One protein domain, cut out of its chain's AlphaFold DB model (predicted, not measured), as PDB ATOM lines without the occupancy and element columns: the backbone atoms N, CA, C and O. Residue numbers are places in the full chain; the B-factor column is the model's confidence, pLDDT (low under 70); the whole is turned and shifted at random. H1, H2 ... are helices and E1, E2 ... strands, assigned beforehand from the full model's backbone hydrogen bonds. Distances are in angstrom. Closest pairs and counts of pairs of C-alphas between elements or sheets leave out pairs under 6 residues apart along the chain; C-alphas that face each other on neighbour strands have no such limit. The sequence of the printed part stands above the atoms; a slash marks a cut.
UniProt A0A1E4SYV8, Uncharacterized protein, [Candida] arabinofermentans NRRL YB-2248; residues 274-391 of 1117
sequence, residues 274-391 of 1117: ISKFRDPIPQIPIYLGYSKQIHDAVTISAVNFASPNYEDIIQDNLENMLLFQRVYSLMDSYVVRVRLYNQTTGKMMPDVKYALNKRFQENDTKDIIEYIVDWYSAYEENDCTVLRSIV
ATOM      1  N   ILE A 274      44.296 -40.843  34.612       54.25
ATOM      2  CA  ILE A 274      44.053 -39.695  35.517       54.25
ATOM      3  C   ILE A 274      44.813 -39.768  36.851       54.25
ATOM      4  O   ILE A 274      45.250 -38.742  37.362       54.25
ATOM      5  N   SER A 275      45.105 -40.960  37.384       52.47
ATOM      6  CA  SER A 275      45.955 -41.102  38.582       52.47
ATOM      7  C   SER A 275      47.423 -40.671  38.385       52.47
ATOM      8  O   SER A 275      48.191 -40.660  39.351       52.47
ATOM      9  N   LYS A 276      47.829 -40.372  37.142       56.59
ATOM     10  CA  LYS A 276      49.130 -39.798  36.769       56.59
ATOM     11  C   LYS A 276      49.128 -38.266  36.809       56.59
ATOM     12  O   LYS A 276      50.204 -37.711  36.990       56.59
ATOM     13  N   PHE A 277      47.970 -37.598  36.718       60.69
ATOM     14  CA  PHE A 277      47.850 -36.152  36.950       60.69
ATOM     15  C   PHE A 277      48.051 -35.849  38.441       60.69
ATOM     16  O   PHE A 277      47.112 -35.743  39.227       60.69
ATOM     17  N   ARG A 278      49.320 -35.806  38.848       63.44
ATOM     18  CA  ARG A 278      49.768 -35.284  40.146       63.44
ATOM     19  C   ARG A 278      50.138 -33.816  40.031       63.44
ATOM     20  O   ARG A 278      49.883 -33.048  40.955       63.44
ATOM     21  N   ASP A 279      50.738 -33.482  38.904       71.25
ATOM     22  CA  ASP A 279      51.126 -32.141  38.509       71.25
ATOM     23  C   ASP A 279      49.868 -31.376  38.060       71.25
ATOM     24  O   ASP A 279      48.930 -32.000  37.544       71.25
ATOM     25  N   PRO A 280      49.789 -30.052  38.284       77.38
ATOM     26  CA  PRO A 280      48.651 -29.261  37.839       77.38
ATOM     27  C   PRO A 280      48.556 -29.288  36.313       77.38
ATOM     28  O   PRO A 280      49.525 -28.981  35.618       77.38
ATOM     29  N   ILE A 281      47.374 -29.608  35.790       81.19
ATOM     30  CA  ILE A 281      47.090 -29.477  34.359       81.19
ATOM     31  C   ILE A 281      47.122 -27.975  34.025       81.19
ATOM     32  O   ILE A 281      46.442 -27.211  34.720       81.19
ATOM     33  N   PRO A 282      47.894 -27.519  33.020       73.38
ATOM     34  CA  PRO A 282      47.922 -26.113  32.625       73.38
ATOM     35  C   PRO A 282      46.527 -25.566  32.302       73.38
ATOM     36  O   PRO A 282      45.633 -26.318  31.921       73.38
ATOM     37  N   GLN A 283      46.346 -24.251  32.452       77.38
ATOM     38  CA  GLN A 283      45.106 -23.505  32.165       77.38
ATOM     39  C   GLN A 283      43.868 -23.868  33.026       77.38
ATOM     40  O   GLN A 283      42.985 -23.028  33.178       77.38
ATOM     41  N   ILE A 284      43.794 -25.047  33.659       82.75
ATOM     42  CA  ILE A 284      42.680 -25.418  34.550       82.75
ATOM     43  C   ILE A 284      42.840 -24.732  35.926       82.75
ATOM     44  O   ILE A 284      43.862 -24.943  36.589       82.75
ATOM     45  N   PRO A 285      41.837 -23.978  36.426       87.06
ATOM     46  CA  PRO A 285      41.918 -23.315  37.728       87.06
ATOM     47  C   PRO A 285      42.186 -24.279  38.891       87.06
ATOM     48  O   PRO A 285      41.530 -25.317  39.029       87.06
ATOM     49  N   ILE A 286      43.138 -23.911  39.753       92.19
ATOM     50  CA  ILE A 286      43.434 -24.625  41.000       92.19
ATOM     51  C   ILE A 286      42.546 -24.052  42.108       92.19
ATOM     52  O   ILE A 286      42.563 -22.856  42.380       92.19
ATOM     53  N   TYR A 287      41.789 -24.920  42.769       95.19
ATOM     54  CA  TYR A 287      40.870 -24.585  43.851       95.19
ATOM     55  C   TYR A 287      41.440 -24.998  45.211       95.19
ATOM     56  O   TYR A 287      42.054 -26.062  45.353       95.19
ATOM     57  N   LEU A 288      41.154 -24.194  46.237       97.06
ATOM     58  CA  LEU A 288      41.339 -24.574  47.635       97.06
ATOM     59  C   LEU A 288      40.122 -25.372  48.128       97.06
ATOM     60  O   LEU A 288      38.970 -24.998  47.885       97.06
ATOM     61  N   GLY A 289      40.358 -26.471  48.841       97.06
ATOM     62  CA  GLY A 289      39.289 -27.297  49.403       97.06
ATOM     63  C   GLY A 289      39.731 -28.159  50.570       97.06
ATOM     64  O   GLY A 289      40.900 -28.164  50.952       97.06
ATOM     65  N   TYR A 290      38.783 -28.915  51.115       97.25
ATOM     66  CA  TYR A 290      39.000 -29.825  52.233       97.25
ATOM     67  C   TYR A 290      38.413 -31.213  51.968       97.25
ATOM     68  O   TYR A 290      37.360 -31.376  51.343       97.25
ATOM     69  N   SER A 291      39.118 -32.228  52.463       96.06
ATOM     70  CA  SER A 291      38.674 -33.623  52.468       96.06
ATOM     71  C   SER A 291      37.605 -33.849  53.543       96.06
ATOM     72  O   SER A 291      37.903 -33.797  54.734       96.06
ATOM     73  N   LYS A 292      36.372 -34.161  53.128       94.06
ATOM     74  CA  LYS A 292      35.236 -34.491  53.999       94.06
ATOM     75  C   LYS A 292      34.802 -35.940  53.781       94.06
ATOM     76  O   LYS A 292      34.395 -36.318  52.681       94.06
ATOM     77  N   GLN A 293      34.861 -36.754  54.832       90.69
ATOM     78  CA  GLN A 293      34.390 -38.139  54.798       90.69
ATOM     79  C   GLN A 293      32.863 -38.185  54.977       90.69
ATOM     80  O   GLN A 293      32.328 -37.607  55.922       90.69
ATOM     81  N   ILE A 294      32.161 -38.851  54.059       87.38
ATOM     82  CA  ILE A 294      30.698 -38.977  54.027       87.38
ATOM     83  C   ILE A 294      30.368 -40.430  53.676       87.38
ATOM     84  O   ILE A 294      30.665 -40.868  52.570       87.38
ATOM     85  N   HIS A 295      29.756 -41.173  54.607       79.31
ATOM     86  CA  HIS A 295      29.361 -42.583  54.425       79.31
ATOM     87  C   HIS A 295      30.467 -43.441  53.775       79.31
ATOM     88  O   HIS A 295      30.303 -43.977  52.682       79.31
ATOM     89  N   ASP A 296      31.621 -43.505  54.445       83.31
ATOM     90  CA  ASP A 296      32.871 -44.166  54.026       83.31
ATOM     91  C   ASP A 296      33.555 -43.623  52.753       83.31
ATOM     92  O   ASP A 296      34.750 -43.857  52.565       83.31
ATOM     93  N   ALA A 297      32.876 -42.825  51.926       83.56
ATOM     94  CA  ALA A 297      33.483 -42.132  50.795       83.56
ATOM     95  C   ALA A 297      34.242 -40.870  51.241       83.56
ATOM     96  O   ALA A 297      33.765 -40.086  52.064       83.56
ATOM     97  N   VAL A 298      35.419 -40.631  50.659       88.06
ATOM     98  CA  VAL A 298      36.141 -39.358  50.802       88.06
ATOM     99  C   VAL A 298      35.696 -38.420  49.686       88.06
ATOM    100  O   VAL A 298      35.933 -38.688  48.510       88.06
ATOM    101  N   THR A 299      35.058 -37.315  50.061       91.69
ATOM    102  CA  THR A 299      34.630 -36.248  49.146       91.69
ATOM    103  C   THR A 299      35.520 -35.021  49.324       91.69
ATOM    104  O   THR A 299      36.026 -34.776  50.417       91.69
ATOM    105  N   ILE A 300      35.725 -34.235  48.268       95.19
ATOM    106  CA  ILE A 300      36.472 -32.971  48.345       95.19
ATOM    107  C   ILE A 300      35.480 -31.824  48.181       95.19
ATOM    108  O   ILE A 300      34.851 -31.673  47.131       95.19
ATOM    109  N   SER A 301      35.333 -31.029  49.239       95.31
ATOM    110  CA  SER A 301      34.502 -29.825  49.246       95.31
ATOM    111  C   SER A 301      35.362 -28.611  48.908       95.31
ATOM    112  O   SER A 301      36.456 -28.458  49.446       95.31
ATOM    113  N   ALA A 302      34.879 -27.749  48.013       95.69
ATOM    114  CA  ALA A 302      35.523 -26.466  47.740       95.69
ATOM    115  C   ALA A 302      35.340 -25.519  48.937       95.69
ATOM    116  O   ALA A 302      34.284 -25.538  49.577       95.69
ATOM    117  N   VAL A 303      36.323 -24.658  49.200       96.81
ATOM    118  CA  VAL A 303      36.085 -23.465  50.022       96.81
ATOM    119  C   VAL A 303      35.189 -22.513  49.229       96.81
ATOM    120  O   VAL A 303      35.456 -22.232  48.062       96.81
ATOM    121  N   ASN A 304      34.127 -22.010  49.860       95.44
ATOM    122  CA  ASN A 304      33.322 -20.928  49.304       95.44
ATOM    123  C   ASN A 304      33.772 -19.596  49.917       95.44
ATOM    124  O   ASN A 304      33.300 -19.238  50.992       95.44
ATOM    125  N   PHE A 305      34.653 -18.869  49.230       92.31
ATOM    126  CA  PHE A 305      35.152 -17.560  49.672       92.31
ATOM    127  C   PHE A 305      34.054 -16.477  49.755       92.31
ATOM    128  O   PHE A 305      34.224 -15.492  50.460       92.31
ATOM    129  N   ALA A 306      32.894 -16.677  49.115       92.94
ATOM    130  CA  ALA A 306      31.725 -15.803  49.273       92.94
ATOM    131  C   ALA A 306      30.883 -16.111  50.536       92.94
ATOM    132  O   ALA A 306      29.855 -15.476  50.768       92.94
ATOM    133  N   SER A 307      31.276 -17.102  51.346       95.00
ATOM    134  CA  SER A 307      30.706 -17.335  52.677       95.00
ATOM    135  C   SER A 307      31.409 -16.428  53.692       95.00
ATOM    136  O   SER A 307      32.630 -16.510  53.773       95.00
ATOM    137  N   PRO A 308      30.711 -15.634  54.526       93.44
ATOM    138  CA  PRO A 308      31.376 -14.783  55.523       93.44
ATOM    139  C   PRO A 308      32.225 -15.590  56.522       93.44
ATOM    140  O   PRO A 308      33.262 -15.125  56.973       93.44
ATOM    141  N   ASN A 309      31.830 -16.836  56.798       96.44
ATOM    142  CA  ASN A 309      32.510 -17.774  57.696       96.44
ATOM    143  C   ASN A 309      33.545 -18.669  56.976       96.44
ATOM    144  O   ASN A 309      33.780 -19.807  57.387       96.44
ATOM    145  N   TYR A 310      34.111 -18.242  55.839       96.25
ATOM    146  CA  TYR A 310      35.048 -19.088  55.082       96.25
ATOM    147  C   TYR A 310      36.360 -19.351  55.840       96.25
ATOM    148  O   TYR A 310      36.895 -20.455  55.736       96.25
ATOM    149  N   GLU A 311      36.846 -18.388  56.633       95.88
ATOM    150  CA  GLU A 311      38.037 -18.567  57.472       95.88
ATOM    151  C   GLU A 311      37.804 -19.612  58.572       95.88
ATOM    152  O   GLU A 311      38.616 -20.531  58.693       95.88
ATOM    153  N   ASP A 312      36.661 -19.555  59.274       96.81
ATOM    154  CA  ASP A 312      36.245 -20.566  60.263       96.81
ATOM    155  C   ASP A 312      36.274 -21.975  59.644       96.81
ATOM    156  O   ASP A 312      36.872 -22.902  60.187       96.81
ATOM    157  N   ILE A 313      35.683 -22.127  58.450       96.69
ATOM    158  CA  ILE A 313      35.618 -23.405  57.726       96.69
ATOM    159  C   ILE A 313      37.023 -23.922  57.385       96.69
ATOM    160  O   ILE A 313      37.262 -25.130  57.468       96.69
ATOM    161  N   ILE A 314      37.957 -23.044  57.011       97.44
ATOM    162  CA  ILE A 314      39.353 -23.422  56.744       97.44
ATOM    163  C   ILE A 314      40.071 -23.809  58.044       97.44
ATOM    164  O   ILE A 314      40.834 -24.775  58.043       97.44
ATOM    165  N   GLN A 315      39.833 -23.092  59.144       96.56
ATOM    166  CA  GLN A 315      40.463 -23.350  60.438       96.56
ATOM    167  C   GLN A 315      39.976 -24.673  61.058       96.56
ATOM    168  O   GLN A 315      40.801 -25.493  61.462       96.56
ATOM    169  N   ASP A 316      38.667 -24.940  61.029       97.25
ATOM    170  CA  ASP A 316      38.058 -26.210  61.461       97.25
ATOM    171  C   ASP A 316      38.558 -27.413  60.644       97.25
ATOM    172  O   ASP A 316      38.688 -28.527  61.158       97.25
ATOM    173  N   ASN A 317      38.849 -27.208  59.354       97.38
ATOM    174  CA  ASN A 317      39.260 -28.271  58.433       97.38
ATOM    175  C   ASN A 317      40.768 -28.268  58.128       97.38
ATOM    176  O   ASN A 317      41.194 -28.986  57.222       97.38
ATOM    177  N   LEU A 318      41.583 -27.520  58.885       96.75
ATOM    178  CA  LEU A 318      42.983 -27.198  58.566       96.75
ATOM    179  C   LEU A 318      43.846 -28.420  58.202       96.75
ATOM    180  O   LEU A 318      44.587 -28.397  57.221       96.75
ATOM    181  N   GLU A 319      43.715 -29.524  58.942       96.25
ATOM    182  CA  GLU A 319      44.461 -30.767  58.686       96.25
ATOM    183  C   GLU A 319      44.042 -31.503  57.398       96.25
ATOM    184  O   GLU A 319      44.838 -32.268  56.838       96.25
ATOM    185  N   ASN A 320      42.825 -31.246  56.914       96.56
ATOM    186  CA  ASN A 320      42.207 -31.829  55.721       96.56
ATOM    187  C   ASN A 320      42.304 -30.927  54.475       96.56
ATOM    188  O   ASN A 320      41.837 -31.336  53.405       96.56
ATOM    189  N   MET A 321      42.876 -29.722  54.602       97.50
ATOM    190  CA  MET A 321      43.026 -28.757  53.507       97.50
ATOM    191  C   MET A 321      43.979 -29.264  52.418       97.50
ATOM    192  O   MET A 321      45.049 -29.806  52.705       97.50
ATOM    193  N   LEU A 322      43.595 -29.062  51.158       96.62
ATOM    194  CA  LEU A 322      44.327 -29.493  49.968       96.62
ATOM    195  C   LEU A 322      44.020 -28.597  48.758       96.62
ATOM    196  O   LEU A 322      42.990 -27.925  48.705       96.62
ATOM    197  N   LEU A 323      44.905 -28.637  47.761       96.19
ATOM    198  CA  LEU A 323      44.673 -28.051  46.438       96.19
ATOM    199  C   LEU A 323      44.100 -29.105  45.482       96.19
ATOM    200  O   LEU A 323      44.520 -30.268  45.499       96.19
ATOM    201  N   PHE A 324      43.156 -28.710  44.630       95.25
ATOM    202  CA  PHE A 324      42.563 -29.595  43.627       95.25
ATOM    203  C   PHE A 324      42.185 -28.862  42.337       95.25
ATOM    204  O   PHE A 324      41.908 -27.669  42.342       95.25
ATOM    205  N   GLN A 325      42.117 -29.600  41.235       93.19
ATOM    206  CA  GLN A 325      41.529 -29.171  39.968       93.19
ATOM    207  C   GLN A 325      40.242 -29.961  39.710       93.19
ATOM    208  O   GLN A 325      40.086 -31.097  40.173       93.19
ATOM    209  N   ARG A 326      39.305 -29.360  38.968       90.50
ATOM    210  CA  ARG A 326      38.130 -30.057  38.428       90.50
ATOM    211  C   ARG A 326      38.361 -30.323  36.951       90.50
ATOM    212  O   ARG A 326      38.465 -29.382  36.175       90.50
ATOM    213  N   VAL A 327      38.433 -31.598  36.591       85.50
ATOM    214  CA  VAL A 327      38.578 -32.059  35.210       85.50
ATOM    215  C   VAL A 327      37.228 -32.596  34.763       85.50
ATOM    216  O   VAL A 327      36.688 -33.520  35.374       85.50
ATOM    217  N   TYR A 328      36.657 -31.995  33.725       76.38
ATOM    218  CA  TYR A 328      35.357 -32.390  33.193       76.38
ATOM    219  C   TYR A 328      35.539 -33.375  32.035       76.38
ATOM    220  O   TYR A 328      36.374 -33.179  31.158       76.38
ATOM    221  N   SER A 329      34.757 -34.447  32.061       68.88
ATOM    222  CA  SER A 329      34.568 -35.392  30.963       68.88
ATOM    223  C   SER A 329      33.190 -35.169  30.339       68.88
ATOM    224  O   SER A 329      32.317 -34.574  30.970       68.88
ATOM    225  N   LEU A 330      32.948 -35.744  29.159       61.41
ATOM    226  CA  LEU A 330      31.604 -35.841  28.575       61.41
ATOM    227  C   LEU A 330      30.606 -36.567  29.501       61.41
ATOM    228  O   LEU A 330      29.407 -36.320  29.422       61.41
ATOM    229  N   MET A 331      31.099 -37.457  30.375       54.62
ATOM    230  CA  MET A 331      30.271 -38.331  31.221       54.62
ATOM    231  C   MET A 331      30.265 -37.972  32.716       54.62
ATOM    232  O   MET A 331      29.341 -38.366  33.419       54.62
ATOM    233  N   ASP A 332      31.291 -37.283  33.228       68.38
ATOM    234  CA  ASP A 332      31.513 -37.128  34.676       68.38
ATOM    235  C   ASP A 332      32.450 -35.956  35.017       68.38
ATOM    236  O   ASP A 332      33.301 -35.572  34.212       68.38
ATOM    237  N   SER A 333      32.361 -35.422  36.243       79.19
ATOM    238  CA  SER A 333      33.306 -34.407  36.750       79.19
ATOM    239  C   SER A 333      34.262 -34.996  37.786       79.19
ATOM    240  O   SER A 333      33.845 -35.345  38.894       79.19
ATOM    241  N   TYR A 334      35.551 -35.045  37.461       83.31
ATOM    242  CA  TYR A 334      36.598 -35.640  38.288       83.31
ATOM    243  C   TYR A 334      37.310 -34.576  39.126       83.31
ATOM    244  O   TYR A 334      37.667 -33.506  38.631       83.31
ATOM    245  N   VAL A 335      37.555 -34.880  40.403       88.06
ATOM    246  CA  VAL A 335      38.375 -34.036  41.280       88.06
ATOM    247  C   VAL A 335      39.784 -34.613  41.358       88.06
ATOM    248  O   VAL A 335      39.996 -35.687  41.919       88.06
ATOM    249  N   VAL A 336      40.750 -33.882  40.809       89.62
ATOM    250  CA  VAL A 336      42.168 -34.254  40.794       89.62
ATOM    251  C   VAL A 336      42.881 -33.485  41.900       89.62
ATOM    252  O   VAL A 336      42.887 -32.257  41.896       89.62
ATOM    253  N   ARG A 337      43.482 -34.184  42.873       92.00
ATOM    254  CA  ARG A 337      44.288 -33.528  43.915       92.00
ATOM    255  C   ARG A 337      45.626 -33.082  43.326       92.00
ATOM    256  O   ARG A 337      46.473 -33.923  43.029       92.00
ATOM    257  N   VAL A 338      45.825 -31.771  43.257       91.69
ATOM    258  CA  VAL A 338      47.052 -31.145  42.756       91.69
ATOM    259  C   VAL A 338      48.177 -31.291  43.779       91.69
ATOM    260  O   VAL A 338      47.966 -31.230  44.995       91.69
ATOM    261  N   ARG A 339      49.399 -31.456  43.276       90.12
ATOM    262  CA  ARG A 339      50.648 -31.282  44.016       90.12
ATOM    263  C   ARG A 339      51.474 -30.230  43.296       90.12
ATOM    264  O   ARG A 339      51.704 -30.341  42.099       90.12
ATOM    265  N   LEU A 340      51.918 -29.217  44.031       89.50
ATOM    266  CA  LEU A 340      52.836 -28.220  43.495       89.50
ATOM    267  C   LEU A 340      54.273 -28.739  43.592       89.50
ATOM    268  O   LEU A 340      54.640 -29.406  44.564       89.50
ATOM    269  N   TYR A 341      55.078 -28.419  42.586       86.81
ATOM    270  CA  TYR A 341      56.493 -28.761  42.501       86.81
ATOM    271  C   TYR A 341      57.280 -27.493  42.166       86.81
ATOM    272  O   TYR A 341      56.872 -26.726  41.296       86.81
ATOM    273  N   ASN A 342      58.401 -27.272  42.850       83.38
ATOM    274  CA  ASN A 342      59.333 -26.204  42.498       83.38
ATOM    275  C   ASN A 342      60.029 -26.594  41.183       83.38
ATOM    276  O   ASN A 342      60.690 -27.633  41.130       83.38
ATOM    277  N   GLN A 343      59.885 -25.771  40.140       79.62
ATOM    278  CA  GLN A 343      60.456 -26.033  38.815       79.62
ATOM    279  C   GLN A 343      61.989 -26.135  38.852       79.62
ATOM    280  O   GLN A 343      62.552 -27.069  38.288       79.62
ATOM    281  N   THR A 344      62.663 -25.238  39.579       80.38
ATOM    282  CA  THR A 344      64.130 -25.182  39.670       80.38
ATOM    283  C   THR A 344      64.727 -26.380  40.409       80.38
ATOM    284  O   THR A 344      65.818 -26.836  40.075       80.38
ATOM    285  N   THR A 345      64.046 -26.891  41.443       84.12
ATOM    286  CA  THR A 345      64.590 -27.964  42.300       84.12
ATOM    287  C   THR A 345      63.982 -29.343  42.041       84.12
ATOM    288  O   THR A 345      64.468 -30.329  42.599       84.12
ATOM    289  N   GLY A 346      62.909 -29.432  41.247       84.81
ATOM    290  CA  GLY A 346      62.131 -30.655  41.010       84.81
ATOM    291  C   GLY A 346      61.435 -31.219  42.259       84.81
ATOM    292  O   GLY A 346      60.842 -32.299  42.213       84.81
ATOM    293  N   LYS A 347      61.517 -30.533  43.407       87.12
ATOM    294  CA  LYS A 347      60.970 -31.016  44.679       87.12
ATOM    295  C   LYS A 347      59.481 -30.714  44.768       87.12
ATOM    296  O   LYS A 347      59.037 -29.616  44.445       87.12
ATOM    297  N   MET A 348      58.727 -31.667  45.312       87.31
ATOM    298  CA  MET A 348      57.351 -31.422  45.737       87.31
ATOM    299  C   MET A 348      57.344 -30.355  46.841       87.31
ATOM    300  O   MET A 348      58.033 -30.507  47.854       87.31
ATOM    301  N   MET A 349      56.563 -29.295  46.647       90.06
ATOM    302  CA  MET A 349      56.358 -28.247  47.645       90.06
ATOM    303  C   MET A 349      55.482 -28.770  48.801       90.06
ATOM    304  O   MET A 349      54.790 -29.783  48.646       90.06
ATOM    305  N   PRO A 350      55.482 -28.113  49.975       93.31
ATOM    306  CA  PRO A 350      54.641 -28.534  51.091       93.31
ATOM    307  C   PRO A 350      53.146 -28.471  50.769       93.31
ATOM    308  O   PRO A 350      52.696 -27.739  49.889       93.31
ATOM    309  N   ASP A 351      52.362 -29.226  51.531       94.25
ATOM    310  CA  ASP A 351      50.900 -29.210  51.449       94.25
ATOM    311  C   ASP A 351      50.338 -27.848  51.904       94.25
ATOM    312  O   ASP A 351      50.876 -27.243  52.833       94.25
ATOM    313  N   VAL A 352      49.244 -27.370  51.303       96.12
ATOM    314  CA  VAL A 352      48.754 -25.983  51.503       96.12
ATOM    315  C   VAL A 352      48.415 -25.650  52.962       96.12
ATOM    316  O   VAL A 352      48.529 -24.503  53.394       96.12
ATOM    317  N   LYS A 353      48.100 -26.666  53.774       96.06
ATOM    318  CA  LYS A 353      47.908 -26.506  55.218       96.06
ATOM    319  C   LYS A 353      49.131 -25.975  55.972       96.06
ATOM    320  O   LYS A 353      48.947 -25.384  57.028       96.06
ATOM    321  N   TYR A 354      50.355 -26.118  55.455       95.38
ATOM    322  CA  TYR A 354      51.537 -25.493  56.065       95.38
ATOM    323  C   TYR A 354      51.539 -23.966  55.894       95.38
ATOM    324  O   TYR A 354      51.888 -23.261  56.839       95.38
ATOM    325  N   ALA A 355      51.084 -23.457  54.742       95.75
ATOM    326  CA  ALA A 355      50.877 -22.026  54.529       95.75
ATOM    327  C   ALA A 355      49.771 -21.499  55.453       95.75
ATOM    328  O   ALA A 355      50.003 -20.591  56.250       95.75
ATOM    329  N   LEU A 356      48.599 -22.138  55.415       97.38
ATOM    330  CA  LEU A 356      47.429 -21.754  56.212       97.38
ATOM    331  C   LEU A 356      47.712 -21.767  57.721       97.38
ATOM    332  O   LEU A 356      47.425 -20.793  58.410       97.38
ATOM    333  N   ASN A 357      48.335 -22.829  58.241       96.94
ATOM    334  CA  ASN A 357      48.679 -22.930  59.661       96.94
ATOM    335  C   ASN A 357      49.684 -21.838  60.075       96.94
ATOM    336  O   ASN A 357      49.573 -21.284  61.165       96.94
ATOM    337  N   LYS A 358      50.618 -21.458  59.187       95.56
ATOM    338  CA  LYS A 358      51.509 -20.314  59.424       95.56
ATOM    339  C   LYS A 358      50.731 -18.988  59.457       95.56
ATOM    340  O   LYS A 358      50.912 -18.244  60.414       95.56
ATOM    341  N   ARG A 359      49.811 -18.739  58.508       96.44
ATOM    342  CA  ARG A 359      48.951 -17.532  58.483       96.44
ATOM    343  C   ARG A 359      48.188 -17.354  59.798       96.44
ATOM    344  O   ARG A 359      48.260 -16.293  60.410       96.44
ATOM    345  N   PHE A 360      47.508 -18.405  60.265       96.50
ATOM    346  CA  PHE A 360      46.728 -18.360  61.508       96.50
ATOM    347  C   PHE A 360      47.597 -18.266  62.776       96.50
ATOM    348  O   PHE A 360      47.152 -17.698  63.769       96.50
ATOM    349  N   GLN A 361      48.838 -18.770  62.768       95.62
ATOM    350  CA  GLN A 361      49.783 -18.561  63.879       95.62
ATOM    351  C   GLN A 361      50.344 -17.133  63.914       95.62
ATOM    352  O   GLN A 361      50.548 -16.577  64.993       95.62
ATOM    353  N   GLU A 362      50.592 -16.535  62.750       95.31
ATOM    354  CA  GLU A 362      51.108 -15.168  62.622       95.31
ATOM    355  C   GLU A 362      50.005 -14.102  62.743       95.31
ATOM    356  O   GLU A 362      50.315 -12.945  63.016       95.31
ATOM    357  N   ASN A 363      48.730 -14.503  62.643       94.38
ATOM    358  CA  ASN A 363      47.550 -13.631  62.562       94.38
ATOM    359  C   ASN A 363      47.653 -12.628  61.399       94.38
ATOM    360  O   ASN A 363      47.282 -11.462  61.536       94.38
ATOM    361  N   ASP A 364      48.188 -13.080  60.263       93.88
ATOM    362  CA  ASP A 364      48.334 -12.239  59.077       93.88
ATOM    363  C   ASP A 364      46.960 -11.970  58.437       93.88
ATOM    364  O   ASP A 364      46.224 -12.896  58.084       93.88
ATOM    365  N   THR A 365      46.622 -10.686  58.314       93.19
ATOM    366  CA  THR A 365      45.351 -10.175  57.783       93.19
ATOM    367  C   THR A 365      45.303 -10.116  56.256       93.19
ATOM    368  O   THR A 365      44.265  -9.753  55.705       93.19
ATOM    369  N   LYS A 366      46.406 -10.431  55.565       93.38
ATOM    370  CA  LYS A 366      46.460 -10.610  54.106       93.38
ATOM    371  C   LYS A 366      45.418 -11.641  53.650       93.38
ATOM    372  O   LYS A 366      45.109 -12.574  54.402       93.38
ATOM    373  N   ASP A 367      44.881 -11.497  52.438       93.62
ATOM    374  CA  ASP A 367      43.919 -12.465  51.896       93.62
ATOM    375  C   ASP A 367      44.499 -13.896  51.898       93.62
ATOM    376  O   ASP A 367      45.709 -14.098  51.791       93.62
ATOM    377  N   ILE A 368      43.643 -14.910  52.042       94.31
ATOM    378  CA  ILE A 368      44.082 -16.306  52.124       94.31
ATOM    379  C   ILE A 368      44.730 -16.786  50.820       94.31
ATOM    380  O   ILE A 368      45.728 -17.506  50.878       94.31
ATOM    381  N   ILE A 369      44.196 -16.412  49.656       91.88
ATOM    382  CA  ILE A 369      44.740 -16.810  48.349       91.88
ATOM    383  C   ILE A 369      46.060 -16.073  48.111       91.88
ATOM    384  O   ILE A 369      47.071 -16.704  47.792       91.88
ATOM    385  N   GLU A 370      46.071 -14.762  48.355       93.25
ATOM    386  CA  GLU A 370      47.257 -13.910  48.239       93.25
ATOM    387  C   GLU A 370      48.392 -14.383  49.173       93.25
ATOM    388  O   GLU A 370      49.540 -14.525  48.748       93.25
ATOM    389  N   TYR A 371      48.080 -14.717  50.433       95.38
ATOM    390  CA  TYR A 371      49.040 -15.285  51.386       95.38
ATOM    391  C   TYR A 371      49.558 -16.649  50.926       95.38
ATOM    392  O   TYR A 371      50.758 -16.898  51.018       95.38
ATOM    393  N   ILE A 372      48.702 -17.554  50.432       94.12
ATOM    394  CA  ILE A 372      49.144 -18.870  49.933       94.12
ATOM    395  C   ILE A 372      50.151 -18.703  48.786       94.12
ATOM    396  O   ILE A 372      51.161 -19.413  48.752       94.12
ATOM    397  N   VAL A 373      49.904 -17.771  47.863       91.31
ATOM    398  CA  VAL A 373      50.769 -17.546  46.697       91.31
ATOM    399  C   VAL A 373      52.093 -16.891  47.084       91.31
ATOM    400  O   VAL A 373      53.141 -17.373  46.642       91.31
ATOM    401  N   ASP A 374      52.085 -15.882  47.955       91.38
ATOM    402  CA  ASP A 374      53.320 -15.296  48.495       91.38
ATOM    403  C   ASP A 374      54.112 -16.315  49.324       91.38
ATOM    404  O   ASP A 374      55.330 -16.419  49.180       91.38
ATOM    405  N   TRP A 375      53.432 -17.128  50.139       94.06
ATOM    406  CA  TRP A 375      54.067 -18.162  50.955       94.06
ATOM    407  C   TRP A 375      54.805 -19.185  50.097       94.06
ATOM    408  O   TRP A 375      55.969 -19.474  50.366       94.06
ATOM    409  N   TYR A 376      54.170 -19.706  49.043       90.50
ATOM    410  CA  TYR A 376      54.843 -20.615  48.115       90.50
ATOM    411  C   TYR A 376      55.961 -19.909  47.333       90.50
ATOM    412  O   TYR A 376      57.038 -20.485  47.190       90.50
ATOM    413  N   SER A 377      55.749 -18.657  46.906       87.19
ATOM    414  CA  SER A 377      56.757 -17.838  46.209       87.19
ATOM    415  C   SER A 377      57.974 -17.472  47.069       87.19
ATOM    416  O   SER A 377      58.994 -17.062  46.522       87.19
ATOM    417  N   ALA A 378      57.877 -17.614  48.394       86.94
ATOM    418  CA  ALA A 378      58.958 -17.383  49.351       86.94
ATOM    419  C   ALA A 378      59.473 -18.668  50.040       86.94
ATOM    420  O   ALA A 378      60.406 -18.593  50.840       86.94
ATOM    421  N   TYR A 379      58.875 -19.841  49.783       78.69
ATOM    422  CA  TYR A 379      59.163 -21.068  50.545       78.69
ATOM    423  C   TYR A 379      60.557 -21.668  50.258       78.69
ATOM    424  O   TYR A 379      61.203 -22.222  51.148       78.69
ATOM    425  N   GLU A 380      61.043 -21.536  49.025       62.16
ATOM    426  CA  GLU A 380      62.468 -21.611  48.684       62.16
ATOM    427  C   GLU A 380      62.804 -20.332  47.882       62.16
ATOM    428  O   GLU A 380      61.897 -19.692  47.356       62.16
ATOM    429  N   GLU A 381      64.081 -19.956  47.756       55.66
ATOM    430  CA  GLU A 381      64.540 -18.742  47.038       55.66
ATOM    431  C   GLU A 381      64.422 -18.886  45.495       55.66
ATOM    432  O   GLU A 381      65.396 -18.708  44.768       55.66
ATOM    433  N   ASN A 382      63.256 -19.307  44.991       45.91
ATOM    434  CA  ASN A 382      63.036 -19.743  43.610       45.91
ATOM    435  C   ASN A 382      61.751 -19.170  43.005       45.91
ATOM    436  O   ASN A 382      60.707 -19.100  43.654       45.91
ATOM    437  N   ASP A 383      61.817 -18.865  41.713       48.22
ATOM    438  CA  ASP A 383      60.712 -18.336  40.924       48.22
ATOM    439  C   ASP A 383      59.533 -19.315  40.782       48.22
ATOM    440  O   ASP A 383      59.463 -20.131  39.865       48.22
ATOM    441  N   CYS A 384      58.529 -19.167  41.650       52.34
ATOM    442  CA  CYS A 384      57.206 -19.772  41.469       52.34
ATOM    443  C   CYS A 384      56.368 -18.992  40.435       52.34
ATOM    444  O   CYS A 384      55.243 -18.567  40.712       52.34
ATOM    445  N   THR A 385      56.913 -18.815  39.227       54.09
ATOM    446  CA  THR A 385      56.255 -18.175  38.068       54.09
ATOM    447  C   THR A 385      54.851 -18.710  37.827       54.09
ATOM    448  O   THR A 385      53.947 -17.921  37.586       54.09
ATOM    449  N   VAL A 386      54.650 -20.025  37.973       52.75
ATOM    450  CA  VAL A 386      53.351 -20.707  37.822       52.75
ATOM    451  C   VAL A 386      52.275 -20.160  38.766       52.75
ATOM    452  O   VAL A 386      51.112 -20.098  38.388       52.75
ATOM    453  N   LEU A 387      52.625 -19.757  39.992       55.41
ATOM    454  CA  LEU A 387      51.645 -19.206  40.934       55.41
ATOM    455  C   LEU A 387      51.422 -17.709  40.714       55.41
ATOM    456  O   LEU A 387      50.286 -17.249  40.807       55.41
ATOM    457  N   ARG A 388      52.474 -16.963  40.348       53.47
ATOM    458  CA  ARG A 388      52.335 -15.553  39.953       53.47
ATOM    459  C   ARG A 388      51.484 -15.395  38.692       53.47
ATOM    460  O   ARG A 388      50.620 -14.530  38.682       53.47
ATOM    461  N   SER A 389      51.663 -16.250  37.680       49.12
ATOM    462  CA  SER A 389      50.855 -16.216  36.453       49.12
ATOM    463  C   SER A 389      49.397 -16.618  36.691       49.12
ATOM    464  O   SER A 389      48.507 -16.091  36.030       49.12
ATOM    465  N   ILE A 390      49.129 -17.495  37.667       52.84
ATOM    466  CA  ILE A 390      47.762 -17.784  38.118       52.84
ATOM    467  C   ILE A 390      47.125 -16.542  38.762       52.84
ATOM    468  O   ILE A 390      45.997 -16.221  38.404       52.84
ATOM    469  N   VAL A 391      47.823 -15.819  39.651       51.66
ATOM    470  CA  VAL A 391      47.271 -14.602  40.290       51.66
ATOM    471  C   VAL A 391      47.074 -13.462  39.297       51.66
ATOM    472  O   VAL A 391      45.975 -12.920  39.234       51.66
TER     473      VAL A 391
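What this domain is: This is residues 274 to 391 of the 1117 residues of an uncharacterized protein of [Candida] arabinofermentans NRRL YB-2248 (UniProt A0A1E4SYV8). Two strand hairpins, E1 with E2 and E3 with E4, make a strongly twisted sheet curled like part of a barrel; beside it H2 stands up from the sheet near the first residues of E3, H3 crosses H2, and H4 folds back along H3. H1 only grazes the sheet, and residues 328 to 333 stick out. The 118 printed residues, of mixed class, hold four named strands and four named helices, in the order E1 E2 H1 E3 E4 H2 H3 H4; the antiparallel sheet runs E2 E1 E3 E4. The whole is compact, radius of gyration of the C-alphas 14.6 A, spanning 41 by 33 by 24 A.

How they stand to each other: Start at inner strands E1, residues 286 to 294, and E3, residues 321 to 328, where N 287 and O 324 are 2.8 A apart. Edge strand E2, residues 297 to 302, forms a hairpin with E1, with N 292 and O 299 2.8 A apart; E4, residues 333 to 337, forms one with E3, with N 325 and O 336 2.8 A apart. With H1, residues 310 to 316, E2 and E3 form a split strand-helix-strand unit, two strands of one sheet joined through a helix, with E1 between them in the sheet, its crossover right-handed. H2, residues 352 to 362, is on the sheet; its closest C-alphas to E3 are those of Lys 353 and Met 321, 5.6 A. H3, residues 368 to 379, touches H2 about perpendicular, at 79 degrees, closest at C-alphas 372 and 355, 5.8 A. H4, residues 385 to 391, forms a helical hairpin with H3, closest at C-alphas 387 and 373, 6.1 A. In the four helices every O i to N i+4 pair is within hydrogen-bond range.

Where its parts are: Find C-alpha 286 at (43.434, -24.625, 41.000); E1 runs 23.2 A from there, and E3 spans 22.0 A. H3 spans 15.9 A; H4 ends at C-alpha 391, (47.271, -14.602, 40.290).

The domain as a whole: The C-alphas farthest apart, Leu 330 and Glu 362, are 44.4 A apart. The printed part has no cut; the link E4 to H2 is long, 14 residues. Confidence is under 70 at residues 274 to 278, 329 to 332 and 380 to 391.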